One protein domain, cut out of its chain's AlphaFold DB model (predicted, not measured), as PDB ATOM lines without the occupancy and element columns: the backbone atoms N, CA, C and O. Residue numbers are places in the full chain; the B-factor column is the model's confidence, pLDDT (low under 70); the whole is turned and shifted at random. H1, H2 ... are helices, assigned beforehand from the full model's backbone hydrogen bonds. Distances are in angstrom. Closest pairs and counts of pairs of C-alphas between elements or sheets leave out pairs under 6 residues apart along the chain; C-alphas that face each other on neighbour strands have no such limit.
ATOM      1  N   ALA A   2     119.624 132.219 121.606       71.25
ATOM      2  CA  ALA A   2     118.200 131.923 121.351       71.25
ATOM      3  C   ALA A   2     117.189 132.675 122.250       71.25
ATOM      4  O   ALA A   2     116.162 133.142 121.766       71.25
ATOM      5  N   LYS A   3     117.495 132.872 123.542       68.94
ATOM      6  CA  LYS A   3     116.623 133.622 124.472       68.94
ATOM      7  C   LYS A   3     116.374 135.072 124.032       68.94
ATOM      8  O   LYS A   3     115.255 135.551 124.150       68.94
ATOM      9  N   PHE A   4     117.393 135.752 123.500       75.94
ATOM     10  CA  PHE A   4     117.279 137.141 123.042       75.94
ATOM     11  C   PHE A   4     116.409 137.247 121.784       75.94
ATOM     12  O   PHE A   4     115.536 138.105 121.707       75.94
ATOM     13  N   VAL A   5     116.574 136.309 120.845       82.62
ATOM     14  CA  VAL A   5     115.748 136.221 119.629       82.62
ATOM     15  C   VAL A   5     114.270 136.020 119.979       82.62
ATOM     16  O   VAL A   5     113.414 136.711 119.437       82.62
ATOM     17  N   ILE A   6     113.967 135.140 120.938       85.88
ATOM     18  CA  ILE A   6     112.588 134.884 121.387       85.88
ATOM     19  C   ILE A   6     111.977 136.118 122.066       85.88
ATOM     20  O   ILE A   6     110.814 136.436 121.822       85.88
ATOM     21  N   ILE A   7     112.740 136.820 122.910       88.00
ATOM     22  CA  ILE A   7     112.273 138.049 123.572       88.00
ATOM     23  C   ILE A   7     111.955 139.125 122.533       88.00
ATOM     24  O   ILE A   7     110.869 139.700 122.569       88.00
ATOM     25  N   ASN A   8     112.858 139.348 121.576       88.00
ATOM     26  CA  ASN A   8     112.646 140.326 120.513       88.00
ATOM     27  C   ASN A   8     111.444 139.963 119.645       88.00
ATOM     28  O   ASN A   8     110.622 140.827 119.366       88.00
ATOM     29  N   TYR A   9     111.294 138.691 119.275       91.69
ATOM     30  CA  TYR A   9     110.144 138.236 118.500       91.69
ATOM     31  C   TYR A   9     108.818 138.513 119.224       91.69
ATOM     32  O   TYR A   9     107.905 139.093 118.639       91.69
ATOM     33  N   LYS A  10     108.724 138.168 120.515       89.56
ATOM     34  CA  LYS A  10     107.526 138.449 121.324       89.56
ATOM     35  C   LYS A  10     107.245 139.945 121.426       89.56
ATOM     36  O   LYS A  10     106.102 140.361 121.267       89.56
ATOM     37  N   LEU A  11     108.279 140.750 121.661       88.12
ATOM     38  CA  LEU A  11     108.151 142.200 121.764       88.12
ATOM     39  C   LEU A  11     107.668 142.819 120.445       88.12
ATOM     40  O   LEU A  11     106.738 143.622 120.456       88.12
ATOM     41  N   CYS A  12     108.264 142.425 119.318       89.38
ATOM     42  CA  CYS A  12     107.853 142.884 117.993       89.38
ATOM     43  C   CYS A  12     106.420 142.453 117.666       89.38
ATOM     44  O   CYS A  12     105.645 143.264 117.174       89.38
ATOM     45  N   SER A  13     106.043 141.213 117.988       86.25
ATOM     46  CA  SER A  13     104.681 140.716 117.774       86.25
ATOM     47  C   SER A  13     103.644 141.526 118.559       86.25
ATOM     48  O   SER A  13     102.642 141.945 117.986       86.25
ATOM     49  N   ILE A  14     103.904 141.824 119.836       88.19
ATOM     50  CA  ILE A  14     103.005 142.646 120.659       88.19
ATOM     51  C   ILE A  14     102.897 144.068 120.097       88.19
ATOM     52  O   ILE A  14     101.788 144.585 119.960       88.19
ATOM     53  N   ARG A  15     104.027 144.692 119.735       89.50
ATOM     54  CA  ARG A  15     104.033 146.033 119.128       89.50
ATOM     55  C   ARG A  15     103.217 146.074 117.848       89.50
ATOM     56  O   ARG A  15     102.382 146.957 117.715       89.50
ATOM     57  N   LEU A  16     103.377 145.079 116.978       87.56
ATOM     58  CA  LEU A  16     102.634 144.994 115.725       87.56
ATOM     59  C   LEU A  16     101.117 144.966 115.958       87.56
ATOM     60  O   LEU A  16     100.380 145.662 115.265       87.56
ATOM     61  N   VAL A  17     100.637 144.192 116.938       86.44
ATOM     62  CA  VAL A  17      99.200 144.150 117.270       86.44
ATOM     63  C   VAL A  17      98.714 145.506 117.785       86.44
ATOM     64  O   VAL A  17      97.666 145.986 117.355       86.44
ATOM     65  N   ILE A  18      99.484 146.141 118.671       85.06
ATOM     66  CA  ILE A  18      99.145 147.450 119.247       85.06
ATOM     67  C   ILE A  18      99.116 148.535 118.163       85.06
ATOM     68  O   ILE A  18      98.151 149.294 118.072       85.06
ATOM     69  N   GLU A  19     100.144 148.596 117.321       87.00
ATOM     70  CA  GLU A  19     100.257 149.565 116.229       87.00
ATOM     71  C   GLU A  19      99.113 149.406 115.229       87.00
ATOM     72  O   GLU A  19      98.472 150.398 114.884       87.00
ATOM     73  N   ARG A  20      98.781 148.167 114.840       83.69
ATOM     74  CA  ARG A  20      97.631 147.878 113.971       83.69
ATOM     75  C   ARG A  20      96.308 148.321 114.594       83.69
ATOM     76  O   ARG A  20      95.498 148.944 113.912       83.69
ATOM     77  N   ALA A  21      96.088 148.056 115.882       83.38
ATOM     78  CA  ALA A  21      94.873 148.485 116.574       83.38
ATOM     79  C   ALA A  21      94.742 150.019 116.598       83.38
ATOM     80  O   ALA A  21      93.687 150.563 116.268       83.38
ATOM     81  N   PHE A  22      95.824 150.737 116.913       83.44
ATOM     82  CA  PHE A  22      95.821 152.201 116.885       83.44
ATOM     83  C   PHE A  22      95.710 152.775 115.473       83.44
ATOM     84  O   PHE A  22      95.099 153.831 115.302       83.44
ATOM     85  N   ALA A  23      96.279 152.115 114.464       83.88
ATOM     86  CA  ALA A  23      96.118 152.505 113.069       83.88
ATOM     87  C   ALA A  23      94.643 152.419 112.648       83.88
ATOM     88  O   ALA A  23      94.112 153.417 112.160       83.88
ATOM     89  N   ARG A  24      93.957 151.302 112.943       84.31
ATOM     90  CA  ARG A  24      92.513 151.136 112.681       84.31
ATOM     91  C   ARG A  24      91.672 152.173 113.421       84.31
ATOM     92  O   ARG A  24      90.811 152.811 112.819       84.31
ATOM     93  N   LEU A  25      91.949 152.391 114.709       86.44
ATOM     94  CA  LEU A  25      91.227 153.376 115.516       86.44
ATOM     95  C   LEU A  25      91.367 154.794 114.933       86.44
ATOM     96  O   LEU A  25      90.367 155.483 114.745       86.44
ATOM     97  N   LYS A  26      92.591 155.230 114.609       84.00
ATOM     98  CA  LYS A  26      92.851 156.570 114.049       84.00
ATOM     99  C   LYS A  26      92.363 156.729 112.606       84.00
ATOM    100  O   LYS A  26      91.972 157.834 112.235       84.00
ATOM    101  N   GLY A  27      92.393 155.659 111.809       82.75
ATOM    102  CA  GLY A  27      91.860 155.638 110.445       82.75
ATOM    103  C   GLY A  27      90.350 155.860 110.442       82.75
ATOM    104  O   GLY A  27      89.853 156.765 109.775       82.75
ATOM    105  N   LYS A  28      89.634 155.124 111.300       83.69
ATOM    106  CA  LYS A  28      88.179 155.235 111.434       83.69
ATOM    107  C   LYS A  28      87.738 156.538 112.101       83.69
ATOM    108  O   LYS A  28      86.831 157.221 111.627       83.69
ATOM    109  N   PHE A  29      88.393 156.925 113.195       87.00
ATOM    110  CA  PHE A  29      88.075 158.137 113.949       87.00
ATOM    111  C   PHE A  29      89.078 159.252 113.642       87.00
ATOM    112  O   PHE A  29      89.862 159.647 114.506       87.00
ATOM    113  N   ARG A  30      89.017 159.824 112.428       83.31
ATOM    114  CA  ARG A  30      89.920 160.910 111.980       83.31
ATOM    115  C   ARG A  30      89.995 162.097 112.949       83.31
ATOM    116  O   ARG A  30      91.026 162.758 113.020       83.31
ATOM    117  N   ARG A  31      88.944 162.350 113.743       82.75
ATOM    118  CA  ARG A  31      88.937 163.403 114.776       82.75
ATOM    119  C   ARG A  31      90.014 163.198 115.847       82.75
ATOM    120  O   ARG A  31      90.495 164.183 116.389       82.75
ATOM    121  N   LEU A  32      90.451 161.960 116.094       87.62
ATOM    122  CA  LEU A  32      91.561 161.658 117.004       87.62
ATOM    123  C   LEU A  32      92.921 162.156 116.487       87.62
ATOM    124  O   LEU A  32      93.841 162.294 117.286       87.62
ATOM    125  N   LYS A  33      93.068 162.441 115.180       83.19
ATOM    126  CA  LYS A  33      94.292 163.047 114.620       83.19
ATOM    127  C   LYS A  33      94.445 164.518 115.024       83.19
ATOM    128  O   LYS A  33      95.563 165.005 115.127       83.19
ATOM    129  N   TYR A  34      93.325 165.202 115.265       84.12
ATOM    130  CA  TYR A  34      93.273 166.631 115.565       84.12
ATOM    131  C   TYR A  34      92.291 166.879 116.713       84.12
ATOM    132  O   TYR A  34      91.133 167.258 116.508       84.12
ATOM    133  N   LEU A  35      92.768 166.618 117.929       83.62
ATOM    134  CA  LEU A  35      92.061 166.913 119.168       83.62
ATOM    135  C   LEU A  35      92.546 168.256 119.712       83.62
ATOM    136  O   LEU A  35      93.494 168.316 120.489       83.62
ATOM    137  N   ASP A  36      91.885 169.326 119.282       83.19
ATOM    138  CA  ASP A  36      92.029 170.636 119.909       83.19
ATOM    139  C   ASP A  36      91.149 170.672 121.164       83.19
ATOM    140  O   ASP A  36      89.927 170.824 121.085       83.19
ATOM    141  N   ILE A  37      91.760 170.384 122.313       86.50
ATOM    142  CA  ILE A  37      91.078 170.278 123.601       86.50
ATOM    143  C   ILE A  37      91.747 171.245 124.570       86.50
ATOM    144  O   ILE A  37      92.935 171.121 124.859       86.50
ATOM    145  N   SER A  38      90.967 172.178 125.113       86.25
ATOM    146  CA  SER A  38      91.459 173.163 126.084       86.25
ATOM    147  C   SER A  38      91.689 172.572 127.481       86.25
ATOM    148  O   SER A  38      92.557 173.048 128.205       86.25
ATOM    149  N   ASP A  39      90.929 171.536 127.860       88.88
ATOM    150  CA  ASP A  39      91.101 170.804 129.121       88.88
ATOM    151  C   ASP A  39      91.822 169.458 128.889       88.88
ATOM    152  O   ASP A  39      91.248 168.541 128.291       88.88
ATOM    153  N   PRO A  40      93.053 169.276 129.396       86.12
ATOM    154  CA  PRO A  40      93.819 168.046 129.197       86.12
ATOM    155  C   PRO A  40      93.144 166.792 129.779       86.12
ATOM    156  O   PRO A  40      93.451 165.682 129.341       86.12
ATOM    157  N   ASN A  41      92.196 166.933 130.712       90.69
ATOM    158  CA  ASN A  41      91.473 165.796 131.287       90.69
ATOM    159  C   ASN A  41      90.445 165.181 130.324       90.69
ATOM    160  O   ASN A  41      90.069 164.017 130.484       90.69
ATOM    161  N   PHE A  42      90.005 165.927 129.306       90.12
ATOM    162  CA  PHE A  42      89.036 165.442 128.319       90.12
ATOM    163  C   PHE A  42      89.672 164.564 127.237       90.12
ATOM    164  O   PHE A  42      89.004 163.682 126.698       90.12
ATOM    165  N   GLY A  43      90.963 164.745 126.944       90.25
ATOM    166  CA  GLY A  43      91.681 163.944 125.945       90.25
ATOM    167  C   GLY A  43      91.562 162.436 126.193       90.25
ATOM    168  O   GLY A  43      91.052 161.719 125.326       90.25
ATOM    169  N   PRO A  44      91.938 161.943 127.387       91.50
ATOM    170  CA  PRO A  44      91.794 160.533 127.736       91.50
ATOM    171  C   PRO A  44      90.352 160.016 127.638       91.50
ATOM    172  O   PRO A  44      90.142 158.890 127.192       91.50
ATOM    173  N   GLN A  45      89.356 160.832 128.001       92.88
ATOM    174  CA  GLN A  45      87.941 160.446 127.932       92.88
ATOM    175  C   GLN A  45      87.476 160.253 126.485       92.88
ATOM    176  O   GLN A  45      86.788 159.276 126.177       92.88
ATOM    177  N   ILE A  46      87.888 161.145 125.580       92.00
ATOM    178  CA  ILE A  46      87.572 161.045 124.151       92.00
ATOM    179  C   ILE A  46      88.209 159.791 123.550       92.00
ATOM    180  O   ILE A  46      87.534 159.035 122.851       92.00
ATOM    181  N   VAL A  47      89.481 159.527 123.864       91.31
ATOM    182  CA  VAL A  47      90.183 158.326 123.389       91.31
ATOM    183  C   VAL A  47      89.510 157.056 123.916       91.31
ATOM    184  O   VAL A  47      89.238 156.145 123.136       91.31
ATOM    185  N   ALA A  48      89.175 156.999 125.209       92.69
ATOM    186  CA  ALA A  48      88.490 155.852 125.803       92.69
ATOM    187  C   ALA A  48      87.118 155.604 125.156       92.69
ATOM    188  O   ALA A  48      86.790 154.469 124.806       92.69
ATOM    189  N   THR A  49      86.343 156.668 124.932       93.38
ATOM    190  CA  THR A  49      85.039 156.588 124.262       93.38
ATOM    191  C   THR A  49      85.182 156.074 122.829       93.38
ATOM    192  O   THR A  49      84.421 155.203 122.408       93.38
ATOM    193  N   ALA A  50      86.193 156.545 122.092       91.62
ATOM    194  CA  ALA A  50      86.479 156.060 120.746       91.62
ATOM    195  C   ALA A  50      86.848 154.568 120.737       91.62
ATOM    196  O   ALA A  50      86.360 153.840 119.879       91.62
ATOM    197  N   CYS A  51      87.632 154.085 121.709       90.75
ATOM    198  CA  CYS A  51      87.938 152.658 121.852       90.75
ATOM    199  C   CYS A  51      86.678 151.815 122.105       90.75
ATOM    200  O   CYS A  51      86.495 150.775 121.473       90.75
ATOM    201  N   VAL A  52      85.795 152.259 123.005       92.75
ATOM    202  CA  VAL A  52      84.535 151.552 123.298       92.75
ATOM    203  C   VAL A  52      83.654 151.485 122.051       92.75
ATOM    204  O   VAL A  52      83.168 150.410 121.699       92.75
ATOM    205  N   LEU A  53      83.491 152.608 121.348       90.75
ATOM    206  CA  LEU A  53      82.685 152.669 120.132       90.75
ATOM    207  C   LEU A  53      83.300 151.839 118.995       90.75
ATOM    208  O   LEU A  53      82.578 151.153 118.279       90.75
ATOM    209  N   HIS A  54      84.626 151.851 118.851       87.38
ATOM    210  CA  HIS A  54      85.338 151.015 117.888       87.38
ATOM    211  C   HIS A  54      85.043 149.531 118.104       87.38
ATOM    212  O   HIS A  54      84.632 148.841 117.172       87.38
ATOM    213  N   ASN A  55      85.191 149.069 119.348       86.81
ATOM    214  CA  ASN A  55      84.922 147.686 119.724       86.81
ATOM    215  C   ASN A  55      83.458 147.318 119.473       86.81
ATOM    216  O   ASN A  55      83.176 146.240 118.958       86.81
ATOM    217  N   PHE A  56      82.525 148.220 119.792       88.81
ATOM    218  CA  PHE A  56      81.107 148.010 119.517       88.81
ATOM    219  C   PHE A  56      80.830 147.813 118.022       88.81
ATOM    220  O   PHE A  56      80.101 146.891 117.663       88.81
ATOM    221  N   ILE A  57      81.425 148.635 117.151       84.38
ATOM    222  CA  ILE A  57      81.204 148.514 115.705       84.38
ATOM    223  C   ILE A  57      81.826 147.224 115.157       84.38
ATOM    224  O   ILE A  57      81.159 146.523 114.403       84.38
ATOM    225  N   ILE A  58      83.041 146.856 115.590       83.19
ATOM    226  CA  ILE A  58      83.663 145.569 115.218       83.19
ATOM    227  C   ILE A  58      82.726 144.403 115.552       83.19
ATOM    228  O   ILE A  58      82.526 143.513 114.731       83.19
ATOM    229  N   LEU A  59      82.123 144.422 116.745       85.69
ATOM    230  CA  LEU A  59      81.214 143.367 117.195       85.69
ATOM    231  C   LEU A  59      79.885 143.329 116.429       85.69
ATOM    232  O   LEU A  59      79.241 142.282 116.406       85.69
ATOM    233  N   LYS A  60      79.428 144.459 115.875       83.19
ATOM    234  CA  LYS A  60      78.104 144.577 115.246       83.19
ATOM    235  C   LYS A  60      78.109 144.400 113.736       83.19
ATOM    236  O   LYS A  60      77.208 143.733 113.238       83.19
ATOM    237  N   ASP A  61      79.087 144.970 113.045       72.12
ATOM    238  CA  ASP A  61      79.091 145.034 111.581       72.12
ATOM    239  C   ASP A  61      80.004 143.985 110.921       72.12
ATOM    240  O   ASP A  61      80.062 143.942 109.698       72.12
ATOM    241  N   ASN A  62      80.709 143.131 111.691       65.00
ATOM    242  CA  ASN A  62      81.864 142.361 111.182       65.00
ATOM    243  C   ASN A  62      82.770 143.264 110.332       65.00
ATOM    244  O   ASN A  62      83.163 142.918 109.221       65.00
ATOM    245  N   ASP A  63      82.981 144.482 110.833       62.88
ATOM    246  CA  ASP A  63      83.592 145.561 110.076       62.88
ATOM    247  C   ASP A  63      85.091 145.275 109.914       62.88
ATOM    248  O   ASP A  63      85.926 145.641 110.752       62.88
ATOM    249  N   ASP A  64      85.394 144.542 108.847       57.81
ATOM    250  CA  ASP A  64      86.724 144.180 108.369       57.81
ATOM    251  C   ASP A  64      87.271 145.228 107.387       57.81
ATOM    252  O   ASP A  64      88.292 144.978 106.752       57.81
ATOM    253  N   GLU A  65      86.635 146.405 107.257       60.09
ATOM    254  CA  GLU A  65      87.179 147.494 106.442       60.09
ATOM    255  C   GLU A  65      88.547 147.911 107.010       60.09
ATOM    256  O   GLU A  65      88.687 148.553 108.064       60.09
ATOM    257  N   GLU A  66      89.592 147.470 106.314       57.22
ATOM    258  CA  GLU A  66      90.970 147.855 106.535       57.22
ATOM    259  C   GLU A  66      91.094 149.297 106.038       57.22
ATOM    260  O   GLU A  66      91.375 149.550 104.875       57.22
ATOM    261  N   PHE A  67      90.799 150.263 106.916       59.12
ATOM    262  CA  PHE A  67      91.078 151.668 106.633       59.12
ATOM    263  C   PHE A  67      92.592 151.823 106.473       59.12
ATOM    264  O   PHE A  67      93.316 152.040 107.454       59.12
ATOM    265  N   GLU A  68      93.079 151.706 105.238       54.41
ATOM    266  CA  GLU A  68      94.391 152.208 104.874       54.41
ATOM    267  C   GLU A  68      94.418 153.686 105.266       54.41
ATOM    268  O   GLU A  68      93.451 154.428 105.074       54.41
ATOM    269  N   ASN A  69      95.497 154.130 105.911       53.16
ATOM    270  CA  ASN A  69      95.659 155.546 106.206       53.16
ATOM    271  C   ASN A  69      95.859 156.277 104.874       53.16
ATOM    272  O   ASN A  69      96.985 156.539 104.472       53.16
ATOM    273  N   VAL A  70      94.760 156.625 104.202       53.75
ATOM    274  CA  VAL A  70      94.772 157.329 102.915       53.75
ATOM    275  C   VAL A  70      95.539 158.652 103.041       53.75
ATOM    276  O   VAL A  70      96.238 159.047 102.121       53.75
ATOM    277  N   ASP A  71      95.531 159.285 104.224       54.66
ATOM    278  CA  ASP A  71      96.332 160.491 104.501       54.66
ATOM    279  C   ASP A  71      97.864 160.259 104.389       54.66
ATOM    280  O   ASP A  71      98.595 161.211 104.138       54.66
TER     281      ASP A  71
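Overview. This is residues 2 to 71 of the 104 residues of the protein "DDE Tnp4 domain-containing protein" of Tribolium castaneum (UniProt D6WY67). A long, straight arm, helix H1, sticks out with its residues 2 to 19, and near its other end helix H3 stands crosswise to it, roughly as a T. Short H2 sits beside that junction, and residues 62 to 71, after H3, fold back toward the end of H1. The printed part has 70 residues with three named helices, in the order H1, H2, H3, and no named strand; the class is all helix. The whole is loose, with a radius of gyration of the C-alphas of 15.4 A, and spans 48 by 32 by 24 A.

Along the chain. Find C-alpha 2 at (118.200, 131.923, 121.351); from there H1, residues 2 to 28, runs 39.3 A to C-alpha 28 at (88.179, 155.235, 111.434). H2 follows as residues 30 to 33. H3, residues 42 to 61, runs 28.2 A and ends at C-alpha 61, at (79.091, 145.034, 111.581).

Arrangement. Start at Leu 25 of H1: its C-alpha and that of His 54 in H3 are the closest of the two helices, 6.8 A apart. H1 and H3 only just touch, with 3 pairs of C-alphas within 8 A, through residue 25 of H1 and residues 50 to 54 of H3. Their lines stand at 89 degrees, about perpendicular. H2 is close to H1 but not clearly touching; the closest C-alphas, of Lys 26 and Leu 32, are 6.0 A apart. H2 is also close to H3 but not clearly touching, with the closest C-alphas, of Leu 32 and Val 47, 7.3 A apart. In H1 and H3 every O i to N i+4 pair is within hydrogen-bond range; H2 is too short for such a pair.

Size, cuts and confidence. Look to Ala 2 and Ser 38 for the two C-alphas farthest apart, at 49.4 A. The printed part has no cut; the link from H1 to H2 is tight and that from H2 to H3 is short. In the B-factor column, residue 3 and residues 62 to 71 have pLDDT under 70.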